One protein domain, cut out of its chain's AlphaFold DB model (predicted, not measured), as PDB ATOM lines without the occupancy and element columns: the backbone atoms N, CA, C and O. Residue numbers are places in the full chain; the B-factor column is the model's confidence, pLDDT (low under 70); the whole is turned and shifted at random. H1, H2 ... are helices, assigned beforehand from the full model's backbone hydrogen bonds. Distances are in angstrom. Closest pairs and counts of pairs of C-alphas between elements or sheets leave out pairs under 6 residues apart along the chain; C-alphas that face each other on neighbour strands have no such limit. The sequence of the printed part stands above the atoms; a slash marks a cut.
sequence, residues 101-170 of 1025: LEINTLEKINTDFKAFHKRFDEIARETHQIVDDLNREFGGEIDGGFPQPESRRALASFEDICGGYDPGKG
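AT A GLANCE: This is residues 101 to 170 of the 1025 residues of an uncharacterized protein of Butyrivibrio sp. X503 (UniProt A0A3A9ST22). One long, straight helix, H1, makes the length of the domain, and the chain then folds back beside it through a long stretch with no named element and a much shorter helix, H2, in a lopsided helical hairpin. H2 packs on H1 along residues 110 to 124 of H1, while residues 101 to 106, of which 103 to 106 belong to H1, stick out at one end. The printed part has 70 residues with two named helices, H1 then H2, and no named strand; its class is all helix. It is only just loose, close to extended, with a radius of gyration of the C-alphas of 16.6 A, and its outline is a rod of 56 by 15 by 15 A.

IN THESE COORDINATES: H1, residues 103 to 138, is 51.5 A long from first to last C-alpha; it begins with C-alpha 103 at (-27.483, -27.044, -24.483) and ends with C-alpha 138 at (7.867, 10.447, -25.585). H2, residues 151 to 162, is 16.5 A long and ends with C-alpha 162 at (-16.631, -18.697, -21.316).

HOW THE PARTS SIT: H1 touches H2 with residues 110 to 124 alone, and their closest C-alphas, those of Asn 110 and Cys 162, are 5.5 A apart. The two run opposite ways at a shallow tilt of 9 degrees, as a helical hairpin. Their centres are 10.1 A apart. In H1 and H2 every O i to N i+4 pair is within hydrogen-bond range.

THE WHOLE: The two C-alphas farthest apart, those of Glu 102 and Glu 141, are 56.0 A from each other. The link from H1 to H2, residues 139 to 150, is long. The printed part has no cut. The mean pLDDT of the printed part is 76.3; 13 residues are under 70, among them residues 142 to 144 and 147 to 151.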
ATOM      1  N   LEU A 101     -32.888 -24.358 -19.158       62.94
ATOM      2  CA  LEU A 101     -31.567 -24.576 -19.739       62.94
ATOM      3  C   LEU A 101     -31.689 -25.396 -21.017       62.94
ATOM      4  O   LEU A 101     -32.387 -26.407 -21.069       62.94
ATOM      5  N   GLU A 102     -30.952 -24.973 -22.038       76.44
ATOM      6  CA  GLU A 102     -30.865 -25.640 -23.330       76.44
ATOM      7  C   GLU A 102     -29.404 -25.665 -23.786       76.44
ATOM      8  O   GLU A 102     -28.747 -24.620 -23.838       76.44
ATOM      9  N   ILE A 103     -28.896 -26.856 -24.123       71.88
ATOM     10  CA  ILE A 103     -27.483 -27.044 -24.483       71.88
ATOM     11  C   ILE A 103     -27.107 -26.212 -25.710       71.88
ATOM     12  O   ILE A 103     -26.081 -25.534 -25.680       71.88
ATOM     13  N   ASN A 104     -27.958 -26.205 -26.740       75.88
ATOM     14  CA  ASN A 104     -27.704 -25.497 -27.997       75.88
ATOM     15  C   ASN A 104     -27.584 -23.981 -27.775       75.88
ATOM     16  O   ASN A 104     -26.672 -23.334 -28.292       75.88
ATOM     17  N   THR A 105     -28.483 -23.419 -26.965       74.50
ATOM     18  CA  THR A 105     -28.478 -21.994 -26.620       74.50
ATOM     19  C   THR A 105     -27.227 -21.630 -25.824       74.50
ATOM     20  O   THR A 105     -26.548 -20.660 -26.157       74.50
ATOM     21  N   LEU A 106     -26.857 -22.442 -24.827       70.25
ATOM     22  CA  LEU A 106     -25.623 -22.243 -24.059       70.25
ATOM     23  C   LEU A 106     -24.368 -22.361 -24.932       70.25
ATOM     24  O   LEU A 106     -23.423 -21.602 -24.743       70.25
ATOM     25  N   GLU A 107     -24.350 -23.277 -25.899       77.56
ATOM     26  CA  GLU A 107     -23.222 -23.458 -26.816       77.56
ATOM     27  C   GLU A 107     -23.054 -22.267 -27.764       77.56
ATOM     28  O   GLU A 107     -21.932 -21.790 -27.966       77.56
ATOM     29  N   LYS A 108     -24.167 -21.730 -28.279       79.38
ATOM     30  CA  LYS A 108     -24.165 -20.517 -29.102       79.38
ATOM     31  C   LYS A 108     -23.641 -19.316 -28.316       79.38
ATOM     32  O   LYS A 108     -22.675 -18.689 -28.744       79.38
ATOM     33  N   ILE A 109     -24.192 -19.064 -27.126       70.69
ATOM     34  CA  ILE A 109     -23.752 -17.955 -26.266       70.69
ATOM     35  C   ILE A 109     -22.271 -18.118 -25.890       70.69
ATOM     36  O   ILE A 109     -21.501 -17.163 -25.969       70.69
ATOM     37  N   ASN A 110     -21.833 -19.329 -25.533       76.94
ATOM     38  CA  ASN A 110     -20.428 -19.592 -25.214       76.94
ATOM     39  C   ASN A 110     -19.504 -19.289 -26.406       76.94
ATOM     40  O   ASN A 110     -18.430 -18.714 -26.232       76.94
ATOM     41  N   THR A 111     -19.932 -19.633 -27.623       81.00
ATOM     42  CA  THR A 111     -19.194 -19.329 -28.857       81.00
ATOM     43  C   THR A 111     -19.066 -17.821 -29.078       81.00
ATOM     44  O   THR A 111     -17.961 -17.338 -29.345       81.00
ATOM     45  N   ASP A 112     -20.148 -17.069 -28.882       77.00
ATOM     46  CA  ASP A 112     -20.153 -15.609 -29.028       77.00
ATOM     47  C   ASP A 112     -19.234 -14.936 -27.993       77.00
ATOM     48  O   ASP A 112     -18.384 -14.112 -28.340       77.00
ATOM     49  N   PHE A 113     -19.305 -15.353 -26.724       74.56
ATOM     50  CA  PHE A 113     -18.424 -14.830 -25.673       74.56
ATOM     51  C   PHE A 113     -16.951 -15.186 -25.889       74.56
ATOM     52  O   PHE A 113     -16.074 -14.389 -25.550       74.56
ATOM     53  N   LYS A 114     -16.642 -16.341 -26.489       82.81
ATOM     54  CA  LYS A 114     -15.269 -16.677 -26.903       82.81
ATOM     55  C   LYS A 114     -14.780 -15.799 -28.048       82.81
ATOM     56  O   LYS A 114     -13.612 -15.399 -28.051       82.81
ATOM     57  N   ALA A 115     -15.654 -15.461 -28.994       76.56
ATOM     58  CA  ALA A 115     -15.331 -14.509 -30.050       76.56
ATOM     59  C   ALA A 115     -15.060 -13.106 -29.473       76.56
ATOM     60  O   ALA A 115     -14.074 -12.473 -29.860       76.56
ATOM     61  N   PHE A 116     -15.857 -12.656 -28.495       72.94
ATOM     62  CA  PHE A 116     -15.614 -11.394 -27.786       72.94
ATOM     63  C   PHE A 116     -14.310 -11.404 -26.991       72.94
ATOM     64  O   PHE A 116     -13.528 -10.466 -27.131       72.94
ATOM     65  N   HIS A 117     -14.032 -12.473 -26.237       79.50
ATOM     66  CA  HIS A 117     -12.757 -12.651 -25.536       79.50
ATOM     67  C   HIS A 117     -11.574 -12.510 -26.503       79.50
ATOM     68  O   HIS A 117     -10.655 -11.732 -26.257       79.50
ATOM     69  N   LYS A 118     -11.616 -13.224 -27.640       81.50
ATOM     70  CA  LYS A 118     -10.555 -13.181 -28.653       81.50
ATOM     71  C   LYS A 118     -10.363 -11.771 -29.222       81.50
ATOM     72  O   LYS A 118      -9.234 -11.297 -29.282       81.50
ATOM     73  N   ARG A 119     -11.450 -11.101 -29.613       80.56
ATOM     74  CA  ARG A 119     -11.390  -9.741 -30.171       80.56
ATOM     75  C   ARG A 119     -10.877  -8.727 -29.146       80.56
ATOM     76  O   ARG A 119     -10.131  -7.820 -29.502       80.56
ATOM     77  N   PHE A 120     -11.266  -8.874 -27.881       74.06
ATOM     78  CA  PHE A 120     -10.785  -8.014 -26.807       74.06
ATOM     79  C   PHE A 120      -9.286  -8.218 -26.539       74.06
ATOM     80  O   PHE A 120      -8.577  -7.228 -26.380       74.06
ATOM     81  N   ASP A 121      -8.788  -9.462 -26.546       82.81
ATOM     82  CA  ASP A 121      -7.347  -9.752 -26.424       82.81
ATOM     83  C   ASP A 121      -6.534  -9.123 -27.571       82.81
ATOM     84  O   ASP A 121      -5.494  -8.509 -27.333       82.81
ATOM     85  N   GLU A 122      -7.039  -9.205 -28.808       83.56
ATOM     86  CA  GLU A 122      -6.419  -8.579 -29.985       83.56
ATOM     87  C   GLU A 122      -6.306  -7.052 -29.818       83.56
ATOM     88  O   GLU A 122      -5.203  -6.505 -29.893       83.56
ATOM     89  N   ILE A 123      -7.410  -6.375 -29.479       76.56
ATOM     90  CA  ILE A 123      -7.433  -4.917 -29.254       76.56
ATOM     91  C   ILE A 123      -6.530  -4.518 -28.079       76.56
ATOM     92  O   ILE A 123      -5.822  -3.510 -28.141       76.56
ATOM     93  N   ALA A 124      -6.540  -5.299 -26.995       76.06
ATOM     94  CA  ALA A 124      -5.701  -5.043 -25.834       76.06
ATOM     95  C   ALA A 124      -4.210  -5.109 -26.189       76.06
ATOM     96  O   ALA A 124      -3.451  -4.230 -25.776       76.06
ATOM     97  N   ARG A 125      -3.795  -6.100 -26.987       83.81
ATOM     98  CA  ARG A 125      -2.410  -6.236 -27.462       83.81
ATOM     99  C   ARG A 125      -1.987  -5.092 -28.375       83.81
ATOM    100  O   ARG A 125      -0.888  -4.571 -28.198       83.81
ATOM    101  N   GLU A 126      -2.846  -4.686 -29.308       82.12
ATOM    102  CA  GLU A 126      -2.590  -3.528 -30.177       82.12
ATOM    103  C   GLU A 126      -2.445  -2.241 -29.356       82.12
ATOM    104  O   GLU A 126      -1.508  -1.469 -29.549       82.12
ATOM    105  N   THR A 127      -3.323  -2.042 -28.370       74.00
ATOM    106  CA  THR A 127      -3.273  -0.872 -27.484       74.00
ATOM    107  C   THR A 127      -2.002  -0.867 -26.635       74.00
ATOM    108  O   THR A 127      -1.349   0.169 -26.522       74.00
ATOM    109  N   HIS A 128      -1.609  -2.017 -26.073       82.12
ATOM    110  CA  HIS A 128      -0.351  -2.153 -25.329       82.12
ATOM    111  C   HIS A 128       0.864  -1.825 -26.198       82.12
ATOM    112  O   HIS A 128       1.745  -1.109 -25.727       82.12
ATOM    113  N   GLN A 129       0.881  -2.270 -27.460       85.06
ATOM    114  CA  GLN A 129       1.938  -1.925 -28.418       85.06
ATOM    115  C   GLN A 129       1.998  -0.422 -28.703       85.06
ATOM    116  O   GLN A 129       3.081   0.155 -28.659       85.06
ATOM    117  N   ILE A 130       0.851   0.228 -28.927       81.94
ATOM    118  CA  ILE A 130       0.790   1.681 -29.149       81.94
ATOM    119  C   ILE A 130       1.317   2.437 -27.923       81.94
ATOM    120  O   ILE A 130       2.113   3.363 -28.066       81.94
ATOM    121  N   VAL A 131       0.907   2.040 -26.713       78.94
ATOM    122  CA  VAL A 131       1.374   2.666 -25.465       78.94
ATOM    123  C   VAL A 131       2.871   2.423 -25.245       78.94
ATOM    124  O   VAL A 131       3.573   3.333 -24.802       78.94
ATOM    125  N   ASP A 132       3.388   1.240 -25.587       86.25
ATOM    126  CA  ASP A 132       4.821   0.936 -25.523       86.25
ATOM    127  C   ASP A 132       5.635   1.781 -26.513       86.25
ATOM    128  O   ASP A 132       6.709   2.277 -26.157       86.25
ATOM    129  N   ASP A 133       5.134   1.984 -27.733       85.50
ATOM    130  CA  ASP A 133       5.784   2.831 -28.737       85.50
ATOM    131  C   ASP A 133       5.742   4.316 -28.332       85.50
ATOM    132  O   ASP A 133       6.773   4.993 -28.389       85.50
ATOM    133  N   LEU A 134       4.614   4.801 -27.797       77.94
ATOM    134  CA  LEU A 134       4.491   6.153 -27.234       77.94
ATOM    135  C   LEU A 134       5.433   6.377 -26.044       77.94
ATOM    136  O   LEU A 134       6.073   7.424 -25.945       77.94
ATOM    137  N   ASN A 135       5.559   5.394 -25.150       80.81
ATOM    138  CA  ASN A 135       6.499   5.456 -24.033       80.81
ATOM    139  C   ASN A 135       7.961   5.419 -24.494       80.81
ATOM    140  O   ASN A 135       8.810   6.064 -23.877       80.81
ATOM    141  N   ARG A 136       8.268   4.704 -25.583       86.38
ATOM    142  CA  ARG A 136       9.614   4.677 -26.169       86.38
ATOM    143  C   ARG A 136      10.000   6.023 -26.780       86.38
ATOM    144  O   ARG A 136      11.161   6.411 -26.663       86.38
ATOM    145  N   GLU A 137       9.062   6.704 -27.435       84.00
ATOM    146  CA  GLU A 137       9.328   7.954 -28.157       84.00
ATOM    147  C   GLU A 137       9.210   9.201 -27.261       84.00
ATOM    148  O   GLU A 137      10.074  10.073 -27.322       84.00
ATOM    149  N   PHE A 138       8.211   9.252 -26.373       79.44
ATOM    150  CA  PHE A 138       7.867  10.447 -25.585       79.44
ATOM    151  C   PHE A 138       7.802  10.208 -24.068       79.44
ATOM    152  O   PHE A 138       7.558  11.142 -23.304       79.44
ATOM    153  N   GLY A 139       8.034   8.984 -23.585       72.31
ATOM    154  CA  GLY A 139       7.867   8.643 -22.164       72.31
ATOM    155  C   GLY A 139       8.799   9.399 -21.210       72.31
ATOM    156  O   GLY A 139       8.484   9.529 -20.034       72.31
ATOM    157  N   GLY A 140       9.920   9.941 -21.701       75.00
ATOM    158  CA  GLY A 140      10.812  10.807 -20.917       75.00
ATOM    159  C   GLY A 140      10.283  12.232 -20.696       75.00
ATOM    160  O   GLY A 140      10.812  12.943 -19.844       75.00
ATOM    161  N   GLU A 141       9.259  12.648 -21.447       78.25
ATOM    162  CA  GLU A 141       8.630  13.974 -21.350       78.25
ATOM    163  C   GLU A 141       7.407  13.983 -20.415       78.25
ATOM    164  O   GLU A 141       6.925  15.049 -20.035       78.25
ATOM    165  N   ILE A 142       6.921  12.802 -20.016       68.38
ATOM    166  CA  ILE A 142       5.757  12.614 -19.144       68.38
ATOM    167  C   ILE A 142       6.217  11.902 -17.873       68.38
ATOM    168  O   ILE A 142       6.693  10.771 -17.923       68.38
ATOM    169  N   ASP A 143       6.064  12.554 -16.723       54.16
ATOM    170  CA  ASP A 143       6.477  11.990 -15.436       54.16
ATOM    171  C   ASP A 143       5.647  10.728 -15.122       54.16
ATOM    172  O   ASP A 143       4.435  10.802 -14.915       54.16
ATOM    173  N   GLY A 144       6.295   9.559 -15.157       65.44
ATOM    174  CA  GLY A 144       5.657   8.242 -15.019       65.44
ATOM    175  C   GLY A 144       5.245   7.542 -16.327       65.44
ATOM    176  O   GLY A 144       4.831   6.385 -16.264       65.44
ATOM    177  N   GLY A 145       5.405   8.183 -17.491       75.31
ATOM    178  CA  GLY A 145       5.028   7.640 -18.802       75.31
ATOM    179  C   GLY A 145       3.513   7.556 -19.047       75.31
ATOM    180  O   GLY A 145       2.688   7.892 -18.197       75.31
ATOM    181  N   PHE A 146       3.127   7.104 -20.239       70.81
ATOM    182  CA  PHE A 146       1.745   6.774 -20.571       70.81
ATOM    183  C   PHE A 146       1.301   5.509 -19.815       70.81
ATOM    184  O   PHE A 146       2.001   4.491 -19.868       70.81
ATOM    185  N   PRO A 147       0.140   5.537 -19.133       68.31
ATOM    186  CA  PRO A 147      -0.347   4.405 -18.355       68.31
ATOM    187  C   PRO A 147      -0.781   3.249 -19.263       68.31
ATOM    188  O   PRO A 147      -1.531   3.441 -20.219       68.31
ATOM    189  N   GLN A 148      -0.347   2.032 -18.927       67.81
ATOM    190  CA  GLN A 148      -0.782   0.817 -19.613       67.81
ATOM    191  C   GLN A 148      -2.206   0.423 -19.167       67.81
ATOM    192  O   GLN A 148      -2.457   0.337 -17.961       67.81
ATOM    193  N   PRO A 149      -3.153   0.170 -20.091       66.25
ATOM    194  CA  PRO A 149      -4.488  -0.300 -19.729       66.25
ATOM    195  C   PRO A 149      -4.458  -1.698 -19.084       66.25
ATOM    196  O   PRO A 149      -3.800  -2.615 -19.573       66.25
ATOM    197  N   GLU A 150      -5.219  -1.888 -18.003       69.50
ATOM    198  CA  GLU A 150      -5.329  -3.157 -17.260       69.50
ATOM    199  C   GLU A 150      -6.263  -4.153 -17.984       69.50
ATOM    200  O   GLU A 150      -7.377  -4.444 -17.544       69.50
ATOM    201  N   SER A 151      -5.826  -4.686 -19.126       68.69
ATOM    202  CA  SER A 151      -6.621  -5.620 -19.943       68.69
ATOM    203  C   SER A 151      -6.835  -6.985 -19.281       68.69
ATOM    204  O   SER A 151      -7.867  -7.623 -19.483       68.69
ATOM    205  N   ARG A 152      -5.896  -7.416 -18.431       74.69
ATOM    206  CA  ARG A 152      -5.924  -8.729 -17.770       74.69
ATOM    207  C   ARG A 152      -7.156  -8.932 -16.896       74.69
ATOM    208  O   ARG A 152      -7.688 -10.034 -16.835       74.69
ATOM    209  N   ARG A 153      -7.617  -7.874 -16.228       69.25
ATOM    210  CA  ARG A 153      -8.786  -7.946 -15.348       69.25
ATOM    211  C   ARG A 153     -10.084  -8.127 -16.136       69.25
ATOM    212  O   ARG A 153     -10.958  -8.851 -15.685       69.25
ATOM    213  N   ALA A 154     -10.186  -7.505 -17.310       63.38
ATOM    214  CA  ALA A 154     -11.324  -7.679 -18.206       63.38
ATOM    215  C   ALA A 154     -11.300  -9.051 -18.904       63.38
ATOM    216  O   ALA A 154     -12.339  -9.700 -18.996       63.38
ATOM    217  N   LEU A 155     -10.120  -9.526 -19.322       71.69
ATOM    218  CA  LEU A 155      -9.945 -10.874 -19.875       71.69
ATOM    219  C   LEU A 155     -10.308 -11.962 -18.858       71.69
ATOM    220  O   LEU A 155     -11.022 -12.890 -19.217       71.69
ATOM    221  N   ALA A 156      -9.924 -11.802 -17.588       72.31
ATOM    222  CA  ALA A 156     -10.296 -12.736 -16.524       72.31
ATOM    223  C   ALA A 156     -11.822 -12.890 -16.377       72.31
ATOM    224  O   ALA A 156     -12.312 -14.005 -16.257       72.31
ATOM    225  N   SER A 157     -12.593 -11.800 -16.482       69.56
ATOM    226  CA  SER A 157     -14.063 -11.879 -16.442       69.56
ATOM    227  C   SER A 157     -14.648 -12.670 -17.616       69.56
ATOM    228  O   SER A 157     -15.637 -13.383 -17.459       69.56
ATOM    229  N   PHE A 158     -14.049 -12.559 -18.805       69.19
ATOM    230  CA  PHE A 158     -14.438 -13.385 -19.948       69.19
ATOM    231  C   PHE A 158     -14.024 -14.850 -19.744       69.19
ATOM    232  O   PHE A 158     -14.812 -15.743 -20.043       69.19
ATOM    233  N   GLU A 159     -12.831 -15.110 -19.205       81.00
ATOM    234  CA  GLU A 159     -12.370 -16.461 -18.854       81.00
ATOM    235  C   GLU A 159     -13.296 -17.140 -17.832       81.00
ATOM    236  O   GLU A 159     -13.617 -18.316 -17.996       81.00
ATOM    237  N   ASP A 160     -13.800 -16.403 -16.840       75.81
ATOM    238  CA  ASP A 160     -14.758 -16.920 -15.855       75.81
ATOM    239  C   ASP A 160     -16.091 -17.329 -16.510       75.81
ATOM    240  O   ASP A 160     -16.683 -18.353 -16.163       75.81
ATOM    241  N   ILE A 161     -16.556 -16.567 -17.504       71.69
ATOM    242  CA  ILE A 161     -17.838 -16.812 -18.179       71.69
ATOM    243  C   ILE A 161     -17.725 -17.926 -19.233       71.69
ATOM    244  O   ILE A 161     -18.538 -18.855 -19.245       71.69
ATOM    245  N   CYS A 162     -16.730 -17.849 -20.122       77.00
ATOM    246  CA  CYS A 162     -16.631 -18.697 -21.316       77.00
ATOM    247  C   CYS A 162     -15.391 -19.607 -21.358       77.00
ATOM    248  O   CYS A 162     -15.223 -20.369 -22.308       77.00
ATOM    249  N   GLY A 163     -14.506 -19.545 -20.359       85.12
ATOM    250  CA  GLY A 163     -13.271 -20.336 -20.315       85.12
ATOM    251  C   GLY A 163     -12.133 -19.774 -21.171       85.12
ATOM    252  O   GLY A 163     -11.071 -20.394 -21.263       85.12
ATOM    253  N   GLY A 164     -12.336 -18.619 -21.816       86.62
ATOM    254  CA  GLY A 164     -11.370 -18.022 -22.735       86.62
ATOM    255  C   GLY A 164     -11.048 -18.976 -23.887       86.62
ATOM    256  O   GLY A 164     -11.935 -19.413 -24.623       86.62
ATOM    257  N   TYR A 165      -9.772 -19.333 -24.041       83.44
ATOM    258  CA  TYR A 165      -9.332 -20.297 -25.058       83.44
ATOM    259  C   TYR A 165      -9.497 -21.769 -24.644       83.44
ATOM    260  O   TYR A 165      -9.307 -22.651 -25.483       83.44
ATOM    261  N   ASP A 166      -9.834 -22.058 -23.382       83.69
ATOM    262  CA  ASP A 166     -10.021 -23.424 -22.890       83.69
ATOM    263  C   ASP A 166     -11.467 -23.896 -23.163       83.69
ATOM    264  O   ASP A 166     -12.427 -23.344 -22.616       83.69
ATOM    265  N   PRO A 167     -11.680 -24.916 -24.015       74.75
ATOM    266  CA  PRO A 167     -13.016 -25.419 -24.315       74.75
ATOM    267  C   PRO A 167     -13.688 -26.145 -23.141       74.75
ATOM    268  O   PRO A 167     -14.900 -26.347 -23.189       74.75
ATOM    269  N   GLY A 168     -12.932 -26.534 -22.109       78.56
ATOM    270  CA  GLY A 168     -13.433 -27.290 -20.959       78.56
ATOM    271  C   GLY A 168     -13.751 -26.453 -19.720       78.56
ATOM    272  O   GLY A 168     -13.963 -27.036 -18.660       78.56
ATOM    273  N   LYS A 169     -13.741 -25.117 -19.808       83.06
ATOM    274  CA  LYS A 169     -13.907 -24.219 -18.652       83.06
ATOM    275  C   LYS A 169     -14.938 -23.121 -18.902       83.06
ATOM    276  O   LYS A 169     -15.417 -22.949 -20.020       83.06
ATOM    277  N   GLY A 170     -15.238 -22.377 -17.841       83.56
ATOM    278  CA  GLY A 170     -16.174 -21.259 -17.833       83.56
ATOM    279  C   GLY A 170     -17.560 -21.649 -17.331       83.56
ATOM    280  O   GLY A 170     -17.964 -22.812 -17.402       83.56
TER     281      GLY A 170